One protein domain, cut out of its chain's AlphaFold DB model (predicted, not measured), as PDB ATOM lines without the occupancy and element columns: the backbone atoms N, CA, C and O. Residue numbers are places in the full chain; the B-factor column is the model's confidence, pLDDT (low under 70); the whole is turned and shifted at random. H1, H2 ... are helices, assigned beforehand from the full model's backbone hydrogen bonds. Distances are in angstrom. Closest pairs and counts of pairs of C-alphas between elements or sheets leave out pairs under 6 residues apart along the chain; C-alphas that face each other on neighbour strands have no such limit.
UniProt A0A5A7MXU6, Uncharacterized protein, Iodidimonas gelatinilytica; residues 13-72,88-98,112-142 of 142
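AT A GLANCE: This is residues 13 to 72, 88 to 98 and 112 to 142 of the 142 residues of an uncharacterized protein of Iodidimonas gelatinilytica (UniProt A0A5A7MXU6). With little regular structure, two long helices, H1 and H3, meet at a steep angle through residues 17 to 24 and 54 to 60, among long loops; the tail, residues 135 to 142, sticks out. The 102 printed residues have 40 in named helices, H1, H2 and H3 in order, and no named strand: all helix. The whole is only just compact, close to loose: radius of gyration of the C-alphas 15.0 A, spans 47 by 33 by 30 A.

HOW THE PARTS SIT: H1, residues 14 to 31, touches H3, residues 54 to 71, at a steep tilt of 58 degrees, opposite ways; their closest C-alphas, Ile 17 and Ala 56, are 5.5 A apart. H2, residues 49 to 52, only just touches H3, only at the corner, with 3 pairs of C-alphas within 8 A, Leu 50 and Ala 57 closest at 6.0 A. Every O i to N i+4 pair is within hydrogen-bond range in H3, 12 of 14 in H1; H2 is too short.

IN THESE COORDINATES: H1, 25.2 A long from first to last C-alpha, begins at C-alpha 14 (52.019, 7.174, 6.842). H3, 26.3 A, ends at C-alpha 71 (46.993, 27.102, 11.911).

THE WHOLE: Residues 73 to 87 and 99 to 111 are cut out, with C-alpha gaps of 14.2 A and 28.0 A. The H1 to H2 link is long. Residues 132 to 142 have pLDDT under 70.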
ATOM      1  N   GLN A  13      55.188  10.013   6.866       92.44
ATOM      2  CA  GLN A  13      55.554   8.670   7.332       92.44
ATOM      3  C   GLN A  13      54.349   7.721   7.456       92.44
ATOM      4  O   GLN A  13      54.418   6.725   8.173       92.44
ATOM      5  N   ALA A  14      53.234   7.995   6.763       93.81
ATOM      6  CA  ALA A  14      52.019   7.174   6.842       93.81
ATOM      7  C   ALA A  14      52.281   5.686   6.551       93.81
ATOM      8  O   ALA A  14      51.750   4.828   7.246       93.81
ATOM      9  N   ALA A  15      53.155   5.364   5.590       94.31
ATOM     10  CA  ALA A  15      53.494   3.976   5.255       94.31
ATOM     11  C   ALA A  15      54.148   3.200   6.418       94.31
ATOM     12  O   ALA A  15      54.063   1.977   6.465       94.31
ATOM     13  N   GLN A  16      54.787   3.902   7.356       94.81
ATOM     14  CA  GLN A  16      55.431   3.318   8.538       94.81
ATOM     15  C   GLN A  16      54.503   3.356   9.761       94.81
ATOM     16  O   GLN A  16      54.493   2.428  10.569       94.81
ATOM     17  N   ILE A  17      53.713   4.427   9.897       96.38
ATOM     18  CA  ILE A  17      52.835   4.671  11.049       96.38
ATOM     19  C   ILE A  17      51.532   3.863  10.944       96.38
ATOM     20  O   ILE A  17      51.112   3.260  11.933       96.38
ATOM     21  N   ASN A  18      50.912   3.783   9.763       97.06
ATOM     22  CA  ASN A  18      49.587   3.174   9.598       97.06
ATOM     23  C   ASN A  18      49.534   1.689   9.949       97.06
ATOM     24  O   ASN A  18      48.600   1.314  10.655       97.06
ATOM     25  N   PRO A  19      50.500   0.839   9.549       97.25
ATOM     26  CA  PRO A  19      50.479  -0.567   9.946       97.25
ATOM     27  C   PRO A  19      50.480  -0.746  11.470       97.25
ATOM     28  O   PRO A  19      49.733  -1.567  11.995       97.25
ATOM     29  N   ARG A  20      51.255   0.080  12.183       98.06
ATOM     30  CA  ARG A  20      51.377   0.041  13.649       98.06
ATOM     31  C   ARG A  20      50.116   0.557  14.345       98.06
ATOM     32  O   ARG A  20      49.671  -0.038  15.321       98.06
ATOM     33  N   LEU A  21      49.513   1.632  13.827       98.25
ATOM     34  CA  LEU A  21      48.206   2.104  14.299       98.25
ATOM     35  C   LEU A  21      47.125   1.044  14.079       98.25
ATOM     36  O   LEU A  21      46.343   0.771  14.983       98.25
ATOM     37  N   LEU A  22      47.091   0.429  12.897       97.69
ATOM     38  CA  LEU A  22      46.110  -0.596  12.552       97.69
ATOM     39  C   LEU A  22      46.225  -1.819  13.470       97.69
ATOM     40  O   LEU A  22      45.204  -2.336  13.921       97.69
ATOM     41  N   GLU A  23      47.448  -2.262  13.767       98.12
ATOM     42  CA  GLU A  23      47.714  -3.330  14.733       98.12
ATOM     43  C   GLU A  23      47.186  -2.972  16.129       98.12
ATOM     44  O   GLU A  23      46.379  -3.723  16.681       98.12
ATOM     45  N   ALA A  24      47.546  -1.798  16.660       98.38
ATOM     46  CA  ALA A  24      47.094  -1.343  17.975       98.38
ATOM     47  C   ALA A  24      45.563  -1.211  18.059       98.38
ATOM     48  O   ALA A  24      44.948  -1.639  19.034       98.38
ATOM     49  N   ILE A  25      44.924  -0.670  17.016       98.50
ATOM     50  CA  ILE A  25      43.463  -0.530  16.932       98.50
ATOM     51  C   ILE A  25      42.783  -1.903  16.918       98.50
ATOM     52  O   ILE A  25      41.791  -2.108  17.618       98.50
ATOM     53  N   ARG A  26      43.306  -2.860  16.141       97.88
ATOM     54  CA  ARG A  26      42.761  -4.225  16.076       97.88
ATOM     55  C   ARG A  26      42.903  -4.949  17.410       97.88
ATOM     56  O   ARG A  26      41.929  -5.554  17.850       97.88
ATOM     57  N   ALA A  27      44.066  -4.843  18.054       98.12
ATOM     58  CA  ALA A  27      44.299  -5.399  19.382       98.12
ATOM     59  C   ALA A  27      43.320  -4.803  20.404       98.12
ATOM     60  O   ALA A  27      42.569  -5.537  21.045       98.12
ATOM     61  N   ARG A  28      43.209  -3.466  20.461       98.31
ATOM     62  CA  ARG A  28      42.294  -2.786  21.385       98.31
ATOM     63  C   ARG A  28      40.835  -3.179  21.163       98.31
ATOM     64  O   ARG A  28      40.112  -3.391  22.130       98.31
ATOM     65  N   ARG A  29      40.398  -3.298  19.908       97.88
ATOM     66  CA  ARG A  29      39.032  -3.720  19.562       97.88
ATOM     67  C   ARG A  29      38.737  -5.170  19.947       97.88
ATOM     68  O   ARG A  29      37.592  -5.480  20.259       97.88
ATOM     69  N   ALA A  30      39.731  -6.056  19.897       97.88
ATOM     70  CA  ALA A  30      39.562  -7.448  20.311       97.88
ATOM     71  C   ALA A  30      39.379  -7.583  21.834       97.88
ATOM     72  O   ALA A  30      38.665  -8.472  22.288       97.88
ATOM     73  N   GLU A  31      39.995  -6.689  22.609       97.19
ATOM     74  CA  GLU A  31      39.983  -6.718  24.078       97.19
ATOM     75  C   GLU A  31      38.882  -5.854  24.706       97.19
ATOM     76  O   GLU A  31      38.447  -6.118  25.827       97.19
ATOM     77  N   ASN A  32      38.434  -4.806  24.010       96.62
ATOM     78  CA  ASN A  32      37.501  -3.818  24.537       96.62
ATOM     79  C   ASN A  32      36.268  -3.684  23.620       96.62
ATOM     80  O   ASN A  32      36.420  -3.349  22.438       96.62
ATOM     81  N   PRO A  33      35.037  -3.864  24.146       95.88
ATOM     82  CA  PRO A  33      33.809  -3.765  23.351       95.88
ATOM     83  C   PRO A  33      33.565  -2.362  22.768       95.88
ATOM     84  O   PRO A  33      32.739  -2.205  21.870       95.88
ATOM     85  N   GLY A  34      34.310  -1.356  23.227       97.00
ATOM     86  CA  GLY A  34      34.165   0.038  22.850       97.00
ATOM     87  C   GLY A  34      33.094   0.744  23.672       97.00
ATOM     88  O   GLY A  34      32.522   0.198  24.616       97.00
ATOM     89  N   ILE A  35      32.824   1.988  23.295       97.69
ATOM     90  CA  ILE A  35      31.796   2.829  23.904       97.69
ATOM     91  C   ILE A  35      30.718   3.193  22.882       97.69
ATOM     92  O   ILE A  35      30.939   3.188  21.670       97.69
ATOM     93  N   ALA A  36      29.536   3.537  23.390       96.12
ATOM     94  CA  ALA A  36      28.469   4.127  22.594       96.12
ATOM     95  C   ALA A  36      28.553   5.662  22.669       96.12
ATOM     96  O   ALA A  36      28.437   6.261  23.745       96.12
ATOM     97  N   ARG A  37      28.776   6.294  21.515       94.06
ATOM     98  CA  ARG A  37      28.806   7.751  21.319       94.06
ATOM     99  C   ARG A  37      27.990   8.109  20.075       94.06
ATOM    100  O   ARG A  37      26.790   7.858  20.037       94.06
ATOM    101  N   SER A  38      28.624   8.695  19.062       92.62
ATOM    102  CA  SER A  38      28.008   9.000  17.771       92.62
ATOM    103  C   SER A  38      28.020   7.800  16.818       92.62
ATOM    104  O   SER A  38      27.285   7.819  15.834       92.62
ATOM    105  N   ASN A  39      28.798   6.752  17.104       95.31
ATOM    106  CA  ASN A  39      28.939   5.563  16.266       95.31
ATOM    107  C   ASN A  39      27.632   4.763  16.143       95.31
ATOM    108  O   ASN A  39      27.021   4.370  17.132       95.31
ATOM    109  N   ILE A  40      27.252   4.462  14.904       95.81
ATOM    110  CA  ILE A  40      26.134   3.602  14.510       95.81
ATOM    111  C   ILE A  40      26.725   2.388  13.797       95.81
ATOM    112  O   ILE A  40      27.441   2.546  12.810       95.81
ATOM    113  N   LEU A  41      26.441   1.180  14.298       95.56
ATOM    114  CA  LEU A  41      26.924  -0.107  13.756       95.56
ATOM    115  C   LEU A  41      28.463  -0.245  13.654       95.56
ATOM    116  O   LEU A  41      28.966  -1.224  13.105       95.56
ATOM    117  N   GLY A  42      29.215   0.717  14.192       96.25
ATOM    118  CA  GLY A  42      30.675   0.736  14.236       96.25
ATOM    119  C   GLY A  42      31.215   0.679  15.660       96.25
ATOM    120  O   GLY A  42      30.482   0.838  16.638       96.25
ATOM    121  N   TRP A  43      32.524   0.479  15.770       98.06
ATOM    122  CA  TRP A  43      33.249   0.483  17.037       98.06
ATOM    123  C   TRP A  43      33.890   1.852  17.288       98.06
ATOM    124  O   TRP A  43      34.381   2.495  16.359       98.06
ATOM    125  N   HIS A  44      33.884   2.282  18.546       98.12
ATOM    126  CA  HIS A  44      34.502   3.513  19.030       98.12
ATOM    127  C   HIS A  44      35.277   3.164  20.302       98.12
ATOM    128  O   HIS A  44      34.685   2.632  21.241       98.12
ATOM    129  N   SER A  45      36.582   3.427  20.345       98.31
ATOM    130  CA  SER A  45      37.381   3.203  21.559       98.31
ATOM    131  C   SER A  45      37.017   4.192  22.672       98.31
ATOM    132  O   SER A  45      36.298   5.161  22.445       98.31
ATOM    133  N   ASP A  46      37.569   4.015  23.870       96.75
ATOM    134  CA  ASP A  46      37.712   5.147  24.794       96.75
ATOM    135  C   ASP A  46      38.568   6.282  24.184       96.75
ATOM    136  O   ASP A  46      39.162   6.139  23.110       96.75
ATOM    137  N   THR A  47      38.616   7.420  24.872       96.38
ATOM    138  CA  THR A  47      39.392   8.616  24.496       96.38
ATOM    139  C   THR A  47      40.862   8.548  24.920       96.38
ATOM    140  O   THR A  47      41.586   9.534  24.797       96.38
ATOM    141  N   GLU A  48      41.318   7.385  25.394       96.19
ATOM    142  CA  GLU A  48      42.642   7.183  25.983       96.19
ATOM    143  C   GLU A  48      43.624   6.541  24.993       96.19
ATOM    144  O   GLU A  48      44.553   5.837  25.392       96.19
ATOM    145  N   MET A  49      43.457   6.773  23.684       97.94
ATOM    146  CA  MET A  49      44.317   6.170  22.654       97.94
ATOM    147  C   MET A  49      45.791   6.522  22.802       97.94
ATOM    148  O   MET A  49      46.640   5.734  22.400       97.94
ATOM    149  N   LEU A  50      46.129   7.642  23.434       97.31
ATOM    150  CA  LEU A  50      47.525   7.952  23.741       97.31
ATOM    151  C   LEU A  50      48.144   6.977  24.755       97.31
ATOM    152  O   LEU A  50      49.356   6.787  24.744       97.31
ATOM    153  N   GLN A  51      47.330   6.329  25.594       97.06
ATOM    154  CA  GLN A  51      47.795   5.350  26.576       97.06
ATOM    155  C   GLN A  51      48.018   3.963  25.961       97.06
ATOM    156  O   GLN A  51      48.936   3.255  26.366       97.06
ATOM    157  N   TRP A  52      47.195   3.561  24.984       97.75
ATOM    158  CA  TRP A  52      47.220   2.199  24.425       97.75
ATOM    159  C   TRP A  52      47.670   2.112  22.959       97.75
ATOM    160  O   TRP A  52      48.063   1.044  22.500       97.75
ATOM    161  N   GLY A  53      47.654   3.214  22.208       97.38
ATOM    162  CA  GLY A  53      48.003   3.278  20.782       97.38
ATOM    163  C   GLY A  53      49.509   3.245  20.492       97.38
ATOM    164  O   GLY A  53      49.924   3.271  19.330       97.38
ATOM    165  N   GLY A  54      50.333   3.188  21.542       97.31
ATOM    166  CA  GLY A  54      51.786   3.085  21.458       97.31
ATOM    167  C   GLY A  54      52.449   4.287  20.784       97.31
ATOM    168  O   GLY A  54      51.858   5.355  20.617       97.31
ATOM    169  N   SER A  55      53.707   4.115  20.366       97.06
ATOM    170  CA  SER A  55      54.468   5.238  19.800       97.06
ATOM    171  C   SER A  55      53.874   5.760  18.488       97.06
ATOM    172  O   SER A  55      54.037   6.932  18.192       97.06
ATOM    173  N   ALA A  56      53.150   4.937  17.723       97.12
ATOM    174  CA  ALA A  56      52.533   5.373  16.472       97.12
ATOM    175  C   ALA A  56      51.416   6.411  16.708       97.12
ATOM    176  O   ALA A  56      51.292   7.363  15.938       97.12
ATOM    177  N   ALA A  57      50.645   6.272  17.794       97.81
ATOM    178  CA  ALA A  57      49.678   7.288  18.214       97.81
ATOM    179  C   ALA A  57      50.376   8.577  18.679       97.81
ATOM    180  O   ALA A  57      49.936   9.671  18.333       97.81
ATOM    181  N   ALA A  58      51.505   8.456  19.386       96.94
ATOM    182  CA  ALA A  58      52.321   9.606  19.779       96.94
ATOM    183  C   ALA A  58      52.933  10.336  18.566       96.94
ATOM    184  O   ALA A  58      52.905  11.565  18.509       96.94
ATOM    185  N   ASP A  59      53.426   9.603  17.566       96.50
ATOM    186  CA  ASP A  59      53.984  10.166  16.329       96.50
ATOM    187  C   ASP A  59      52.906  10.920  15.527       96.50
ATOM    188  O   ASP A  59      53.137  12.033  15.040       96.50
ATOM    189  N   LEU A  60      51.697  10.345  15.433       96.88
ATOM    190  CA  LEU A  60      50.538  11.010  14.833       96.88
ATOM    191  C   LEU A  60      50.149  12.270  15.619       96.88
ATOM    192  O   LEU A  60      49.920  13.318  15.014       96.88
ATOM    193  N   LEU A  61      50.119  12.196  16.954       96.56
ATOM    194  CA  LEU A  61      49.827  13.344  17.807       96.56
ATOM    195  C   LEU A  61      50.809  14.489  17.546       96.56
ATOM    196  O   LEU A  61      50.377  15.615  17.320       96.56
ATOM    197  N   GLN A  62      52.115  14.214  17.514       95.62
ATOM    198  CA  GLN A  62      53.132  15.233  17.244       95.62
ATOM    199  C   GLN A  62      52.929  15.916  15.888       95.62
ATOM    200  O   GLN A  62      53.162  17.118  15.756       95.62
ATOM    201  N   HIS A  63      52.492  15.171  14.869       95.31
ATOM    202  CA  HIS A  63      52.121  15.759  13.581       95.31
ATOM    203  C   HIS A  63      50.919  16.694  13.700       95.31
ATOM    204  O   HIS A  63      50.960  17.803  13.169       95.31
ATOM    205  N   MET A  64      49.889  16.282  14.438       94.75
ATOM    206  CA  MET A  64      48.705  17.106  14.674       94.75
ATOM    207  C   MET A  64      49.009  18.367  15.484       94.75
ATOM    208  O   MET A  64      48.499  19.425  15.130       94.75
ATOM    209  N   VAL A  65      49.876  18.292  16.500       94.44
ATOM    210  CA  VAL A  65      50.317  19.462  17.283       94.44
ATOM    211  C   VAL A  65      50.943  20.507  16.367       94.44
ATOM    212  O   VAL A  65      50.497  21.648  16.349       94.44
ATOM    213  N   ARG A  66      51.898  20.096  15.518       93.75
ATOM    214  CA  ARG A  66      52.551  21.004  14.560       93.75
ATOM    215  C   ARG A  66      51.558  21.652  13.600       93.75
ATOM    216  O   ARG A  66      51.720  22.815  13.247       93.75
ATOM    217  N   LEU A  67      50.543  20.909  13.154       94.19
ATOM    218  CA  LEU A  67      49.487  21.471  12.314       94.19
ATOM    219  C   LEU A  67      48.634  22.483  13.081       94.19
ATOM    220  O   LEU A  67      48.360  23.548  12.542       94.19
ATOM    221  N   CYS A  68      48.239  22.182  14.319       93.75
ATOM    222  CA  CYS A  68      47.473  23.112  15.146       93.75
ATOM    223  C   CYS A  68      48.271  24.394  15.404       93.75
ATOM    224  O   CYS A  68      47.719  25.479  15.239       93.75
ATOM    225  N   ASP A  69      49.566  24.285  15.708       92.69
ATOM    226  CA  ASP A  69      50.462  25.434  15.884       92.69
ATOM    227  C   ASP A  69      50.542  26.292  14.615       92.69
ATOM    228  O   ASP A  69      50.396  27.507  14.677       92.69
ATOM    229  N   LEU A  70      50.706  25.672  13.441       92.25
ATOM    230  CA  LEU A  70      50.773  26.395  12.163       92.25
ATOM    231  C   LEU A  70      49.462  27.092  11.778       92.25
ATOM    232  O   LEU A  70      49.484  28.011  10.963       92.25
ATOM    233  N   GLN A  71      48.325  26.612  12.280       93.19
ATOM    234  CA  GLN A  71      46.993  27.102  11.911       93.19
ATOM    235  C   GLN A  71      46.357  27.969  13.002       93.19
ATOM    236  O   GLN A  71      45.258  28.485  12.814       93.19
ATOM    237  N   THR A  72      47.051  28.164  14.124       91.75
ATOM    238  CA  THR A  72      46.578  28.967  15.251       91.75
ATOM    239  C   THR A  72      47.481  30.174  15.424       91.75
ATOM    240  O   THR A  72      48.688  30.040  15.588       91.75
ATOM    241  N   GLY A  88      45.633  20.565  25.042       94.38
ATOM    242  CA  GLY A  88      45.044  19.339  25.582       94.38
ATOM    243  C   GLY A  88      44.554  18.447  24.442       94.38
ATOM    244  O   GLY A  88      44.120  18.958  23.409       94.38
ATOM    245  N   PHE A  89      44.618  17.127  24.624       93.69
ATOM    246  CA  PHE A  89      44.265  16.169  23.579       93.69
ATOM    247  C   PHE A  89      43.379  15.052  24.105       93.69
ATOM    248  O   PHE A  89      43.678  14.439  25.125       93.69
ATOM    249  N   GLU A  90      42.356  14.737  23.323       95.62
ATOM    250  CA  GLU A  90      41.623  13.481  23.394       95.62
ATOM    251  C   GLU A  90      41.841  12.760  22.065       95.62
ATOM    252  O   GLU A  90      41.754  13.372  20.998       95.62
ATOM    253  N   MET A  91      42.162  11.469  22.117       97.75
ATOM    254  CA  MET A  91      42.403  10.671  20.918       97.75
ATOM    255  C   MET A  91      41.682   9.338  21.045       97.75
ATOM    256  O   MET A  91      41.773   8.659  22.064       97.75
ATOM    257  N   TRP A  92      40.986   8.943  19.989       98.25
ATOM    258  CA  TRP A  92      40.265   7.680  19.918       98.25
ATOM    259  C   TRP A  92      40.346   7.113  18.505       98.25
ATOM    260  O   TRP A  92      40.706   7.802  17.549       98.25
ATOM    261  N   ALA A  93      39.974   5.844  18.377       98.19
ATOM    262  CA  ALA A  93      39.837   5.170  17.101       98.19
ATOM    263  C   ALA A  93      38.377   4.797  16.836       98.19
ATOM    264  O   ALA A  93      37.653   4.336  17.723       98.19
ATOM    265  N   ASN A  94      37.975   4.941  15.575       97.69
ATOM    266  CA  ASN A  94      36.732   4.395  15.051       97.69
ATOM    267  C   ASN A  94      37.035   3.264  14.067       97.69
ATOM    268  O   ASN A  94      37.951   3.370  13.254       97.69
ATOM    269  N   VAL A  95      36.239   2.194  14.115       96.94
ATOM    270  CA  VAL A  95      36.230   1.152  13.082       96.94
ATOM    271  C   VAL A  95      34.811   1.030  12.548       96.94
ATOM    272  O   VAL A  95      33.907   0.580  13.255       96.94
ATOM    273  N   SER A  96      34.628   1.431  11.294       94.94
ATOM    274  CA  SER A  96      33.330   1.486  10.623       94.94
ATOM    275  C   SER A  96      33.262   0.420   9.525       94.94
ATOM    276  O   SER A  96      33.776   0.653   8.434       94.94
ATOM    277  N   PRO A  97      32.670  -0.761   9.790       92.06
ATOM    278  CA  PRO A  97      32.396  -1.748   8.743       92.06
ATOM    279  C   PRO A  97      31.333  -1.231   7.750       92.06
ATOM    280  O   PRO A  97      30.734  -0.178   7.985       92.06
ATOM    281  N   PRO A  98      31.044  -1.966   6.657       89.88
ATOM    282  CA  PRO A  98      29.964  -1.604   5.743       89.88
ATOM    283  C   PRO A  98      28.651  -1.298   6.476       89.88
ATOM    284  O   PRO A  98      28.249  -2.030   7.382       89.88
ATOM    285  N   TRP A 112      40.351  22.744  17.857       94.81
ATOM    286  CA  TRP A 112      40.509  21.964  16.634       94.81
ATOM    287  C   TRP A 112      39.905  20.577  16.809       94.81
ATOM    288  O   TRP A 112      39.998  19.962  17.870       94.81
ATOM    289  N   SER A 113      39.312  20.058  15.741       93.88
ATOM    290  CA  SER A 113      38.923  18.654  15.627       93.88
ATOM    291  C   SER A 113      39.455  18.122  14.308       93.88
ATOM    292  O   SER A 113      39.471  18.840  13.308       93.88
ATOM    293  N   ALA A 114      39.911  16.876  14.307       93.81
ATOM    294  CA  ALA A 114      40.546  16.278  13.145       93.81
ATOM    295  C   ALA A 114      40.171  14.805  13.009       93.81
ATOM    296  O   ALA A 114      39.872  14.126  13.988       93.81
ATOM    297  N   VAL A 115      40.237  14.319  11.772       94.44
ATOM    298  CA  VAL A 115      40.090  12.906  11.432       94.44
ATOM    299  C   VAL A 115      41.323  12.483  10.648       94.44
ATOM    300  O   VAL A 115      41.735  13.166   9.709       94.44
ATOM    301  N   TYR A 116      41.904  11.349  11.030       95.38
ATOM    302  CA  TYR A 116      42.995  10.713  10.307       95.38
ATOM    303  C   TYR A 116      42.557   9.334   9.811       95.38
ATOM    304  O   TYR A 116      42.125   8.493  10.598       95.38
ATOM    305  N   TYR A 117      42.684   9.097   8.507       93.81
ATOM    306  CA  TYR A 117      42.373   7.806   7.902       93.81
ATOM    307  C   TYR A 117      43.595   6.890   7.948       93.81
ATOM    308  O   TYR A 117      44.551   7.068   7.192       93.81
ATOM    309  N   VAL A 118      43.550   5.902   8.844       95.44
ATOM    310  CA  VAL A 118      44.551   4.824   8.913       95.44
ATOM    311  C   VAL A 118      44.337   3.823   7.773       95.44
ATOM    312  O   VAL A 118      45.295   3.406   7.124       95.44
ATOM    313  N   ASP A 119      43.071   3.482   7.535       92.69
ATOM    314  CA  ASP A 119      42.569   2.641   6.451       92.69
ATOM    315  C   ASP A 119      41.261   3.275   5.955       92.69
ATOM    316  O   ASP A 119      40.373   3.587   6.752       92.69
ATOM    317  N   ASP A 120      41.180   3.541   4.654       89.69
ATOM    318  CA  ASP A 120      40.032   4.182   4.010       89.69
ATOM    319  C   ASP A 120      39.015   3.168   3.457       89.69
ATOM    320  O   ASP A 120      37.945   3.561   2.985       89.69
ATOM    321  N   GLY A 121      39.325   1.869   3.538       87.88
ATOM    322  CA  GLY A 121      38.515   0.778   3.004       87.88
ATOM    323  C   GLY A 121      38.619   0.602   1.488       87.88
ATOM    324  O   GLY A 121      38.058  -0.350   0.950       87.88
ATOM    325  N   TYR A 122      39.357   1.464   0.780       86.50
ATOM    326  CA  TYR A 122      39.517   1.353  -0.668       86.50
ATOM    327  C   TYR A 122      40.609   0.356  -1.060       86.50
ATOM    328  O   TYR A 122      40.577  -0.157  -2.177       86.50
ATOM    329  N   ALA A 123      41.590   0.092  -0.189       84.12
ATOM    330  CA  ALA A 123      42.756  -0.746  -0.505       84.12
ATOM    331  C   ALA A 123      43.449  -0.341  -1.831       84.12
ATOM    332  O   ALA A 123      43.937  -1.181  -2.587       84.12
ATOM    333  N   GLY A 124      43.452   0.962  -2.146       81.69
ATOM    334  CA  GLY A 124      43.980   1.515  -3.401       81.69
ATOM    335  C   GLY A 124      43.034   1.435  -4.611       81.69
ATOM    336  O   GLY A 124      43.381   1.926  -5.688       81.69
ATOM    337  N   SER A 125      41.839   0.858  -4.458       86.50
ATOM    338  CA  SER A 125      40.786   0.867  -5.478       86.50
ATOM    339  C   SER A 125      40.226   2.275  -5.701       86.50
ATOM    340  O   SER A 125      40.156   3.099  -4.795       86.50
ATOM    341  N   LYS A 126      39.773   2.546  -6.930       83.31
ATOM    342  CA  LYS A 126      39.038   3.777  -7.281       83.31
ATOM    343  C   LYS A 126      37.518   3.610  -7.185       83.31
ATOM    344  O   LYS A 126      36.777   4.546  -7.486       83.31
ATOM    345  N   GLU A 127      37.043   2.418  -6.831       84.31
ATOM    346  CA  GLU A 127      35.621   2.104  -6.779       84.31
ATOM    347  C   GLU A 127      34.967   2.756  -5.558       84.31
ATOM    348  O   GLU A 127      35.186   2.340  -4.424       84.31
ATOM    349  N   ARG A 128      34.144   3.786  -5.793       78.56
ATOM    350  CA  ARG A 128      33.570   4.652  -4.744       78.56
ATOM    351  C   ARG A 128      32.675   3.933  -3.726       78.56
ATOM    352  O   ARG A 128      32.403   4.514  -2.682       78.56
ATOM    353  N   THR A 129      32.233   2.716  -4.024       77.19
ATOM    354  CA  THR A 129      31.364   1.877  -3.181       77.19
ATOM    355  C   THR A 129      32.109   1.169  -2.046       77.19
ATOM    356  O   THR A 129      31.454   0.686  -1.127       77.19
ATOM    357  N   LEU A 130      33.446   1.091  -2.096       71.75
ATOM    358  CA  LEU A 130      34.236   0.273  -1.165       71.75
ATOM    359  C   LEU A 130      34.638   1.000   0.125       71.75
ATOM    360  O   LEU A 130      34.735   0.366   1.172       71.75
ATOM    361  N   GLY A 131      34.872   2.312   0.059       72.12
ATOM    362  CA  GLY A 131      35.436   3.071   1.177       72.12
ATOM    363  C   GLY A 131      34.459   3.982   1.918       72.12
ATOM    364  O   GLY A 131      33.310   4.193   1.519       72.12
ATOM    365  N   GLY A 132      34.943   4.524   3.036       69.81
ATOM    366  CA  GLY A 132      34.199   5.456   3.881       69.81
ATOM    367  C   GLY A 132      34.235   6.893   3.353       69.81
ATOM    368  O   GLY A 132      35.243   7.346   2.821       69.81
ATOM    369  N   ASN A 133      33.146   7.638   3.555       68.12
ATOM    370  CA  ASN A 133      33.062   9.063   3.221       68.12
ATOM    371  C   ASN A 133      32.956   9.912   4.495       68.12
ATOM    372  O   ASN A 133      32.314   9.504   5.464       68.12
ATOM    373  N   TRP A 134      33.543  11.109   4.475       63.97
ATOM    374  CA  TRP A 134      33.338  12.133   5.501       63.97
ATOM    375  C   TRP A 134      32.541  13.301   4.939       63.97
ATOM    376  O   TRP A 134      32.748  13.726   3.802       63.97
ATOM    377  N   PHE A 135      31.639  13.817   5.765       64.88
ATOM    378  CA  PHE A 135      30.787  14.953   5.457       64.88
ATOM    379  C   PHE A 135      30.918  15.964   6.591       64.88
ATOM    380  O   PHE A 135      30.861  15.592   7.764       64.88
ATOM    381  N   PHE A 136      31.062  17.240   6.244       67.25
ATOM    382  CA  PHE A 136      31.048  18.337   7.202       67.25
ATOM    383  C   PHE A 136      30.096  19.427   6.726       67.25
ATOM    384  O   PHE A 136      29.947  19.659   5.526       67.25
ATOM    385  N   THR A 137      29.455  20.097   7.680       57.31
ATOM    386  CA  THR A 137      28.506  21.177   7.409       57.31
ATOM    387  C   THR A 137      29.021  22.454   8.051       57.31
ATOM    388  O   THR A 137      29.195  22.507   9.267       57.31
ATOM    389  N   ILE A 138      29.232  23.493   7.244       60.94
ATOM    390  CA  ILE A 138      29.563  24.831   7.739       60.94
ATOM    391  C   ILE A 138      28.259  25.527   8.133       60.94
ATOM    392  O   ILE A 138      27.351  25.664   7.311       60.94
ATOM    393  N   ARG A 139      28.153  25.981   9.385       56.69
ATOM    394  CA  ARG A 139      27.070  26.884   9.788       56.69
ATOM    395  C   ARG A 139      27.453  28.308   9.412       56.69
ATOM    396  O   ARG A 139      28.349  28.882  10.018       56.69
ATOM    397  N   VAL A 140      26.742  28.874   8.445       53.16
ATOM    398  CA  VAL A 140      26.762  30.314   8.185       53.16
ATOM    399  C   VAL A 140      25.609  30.916   8.986       53.16
ATOM    400  O   VAL A 140      24.453  30.574   8.740       53.16
ATOM    401  N   PHE A 141      25.913  31.742   9.985       45.09
ATOM    402  CA  PHE A 141      24.891  32.558  10.640       45.09
ATOM    403  C   PHE A 141      24.650  33.814   9.780       45.09
ATOM    404  O   PHE A 141      25.637  34.379   9.301       45.09
ATOM    405  N   PRO A 142      23.386  34.200   9.515       47.28
ATOM    406  CA  PRO A 142      23.064  35.440   8.808       47.28
ATOM    407  C   PRO A 142      23.443  36.687   9.612       47.28
ATOM    408  O   PRO A 142      23.444  36.611  10.863       47.28
TER     409      PRO A 142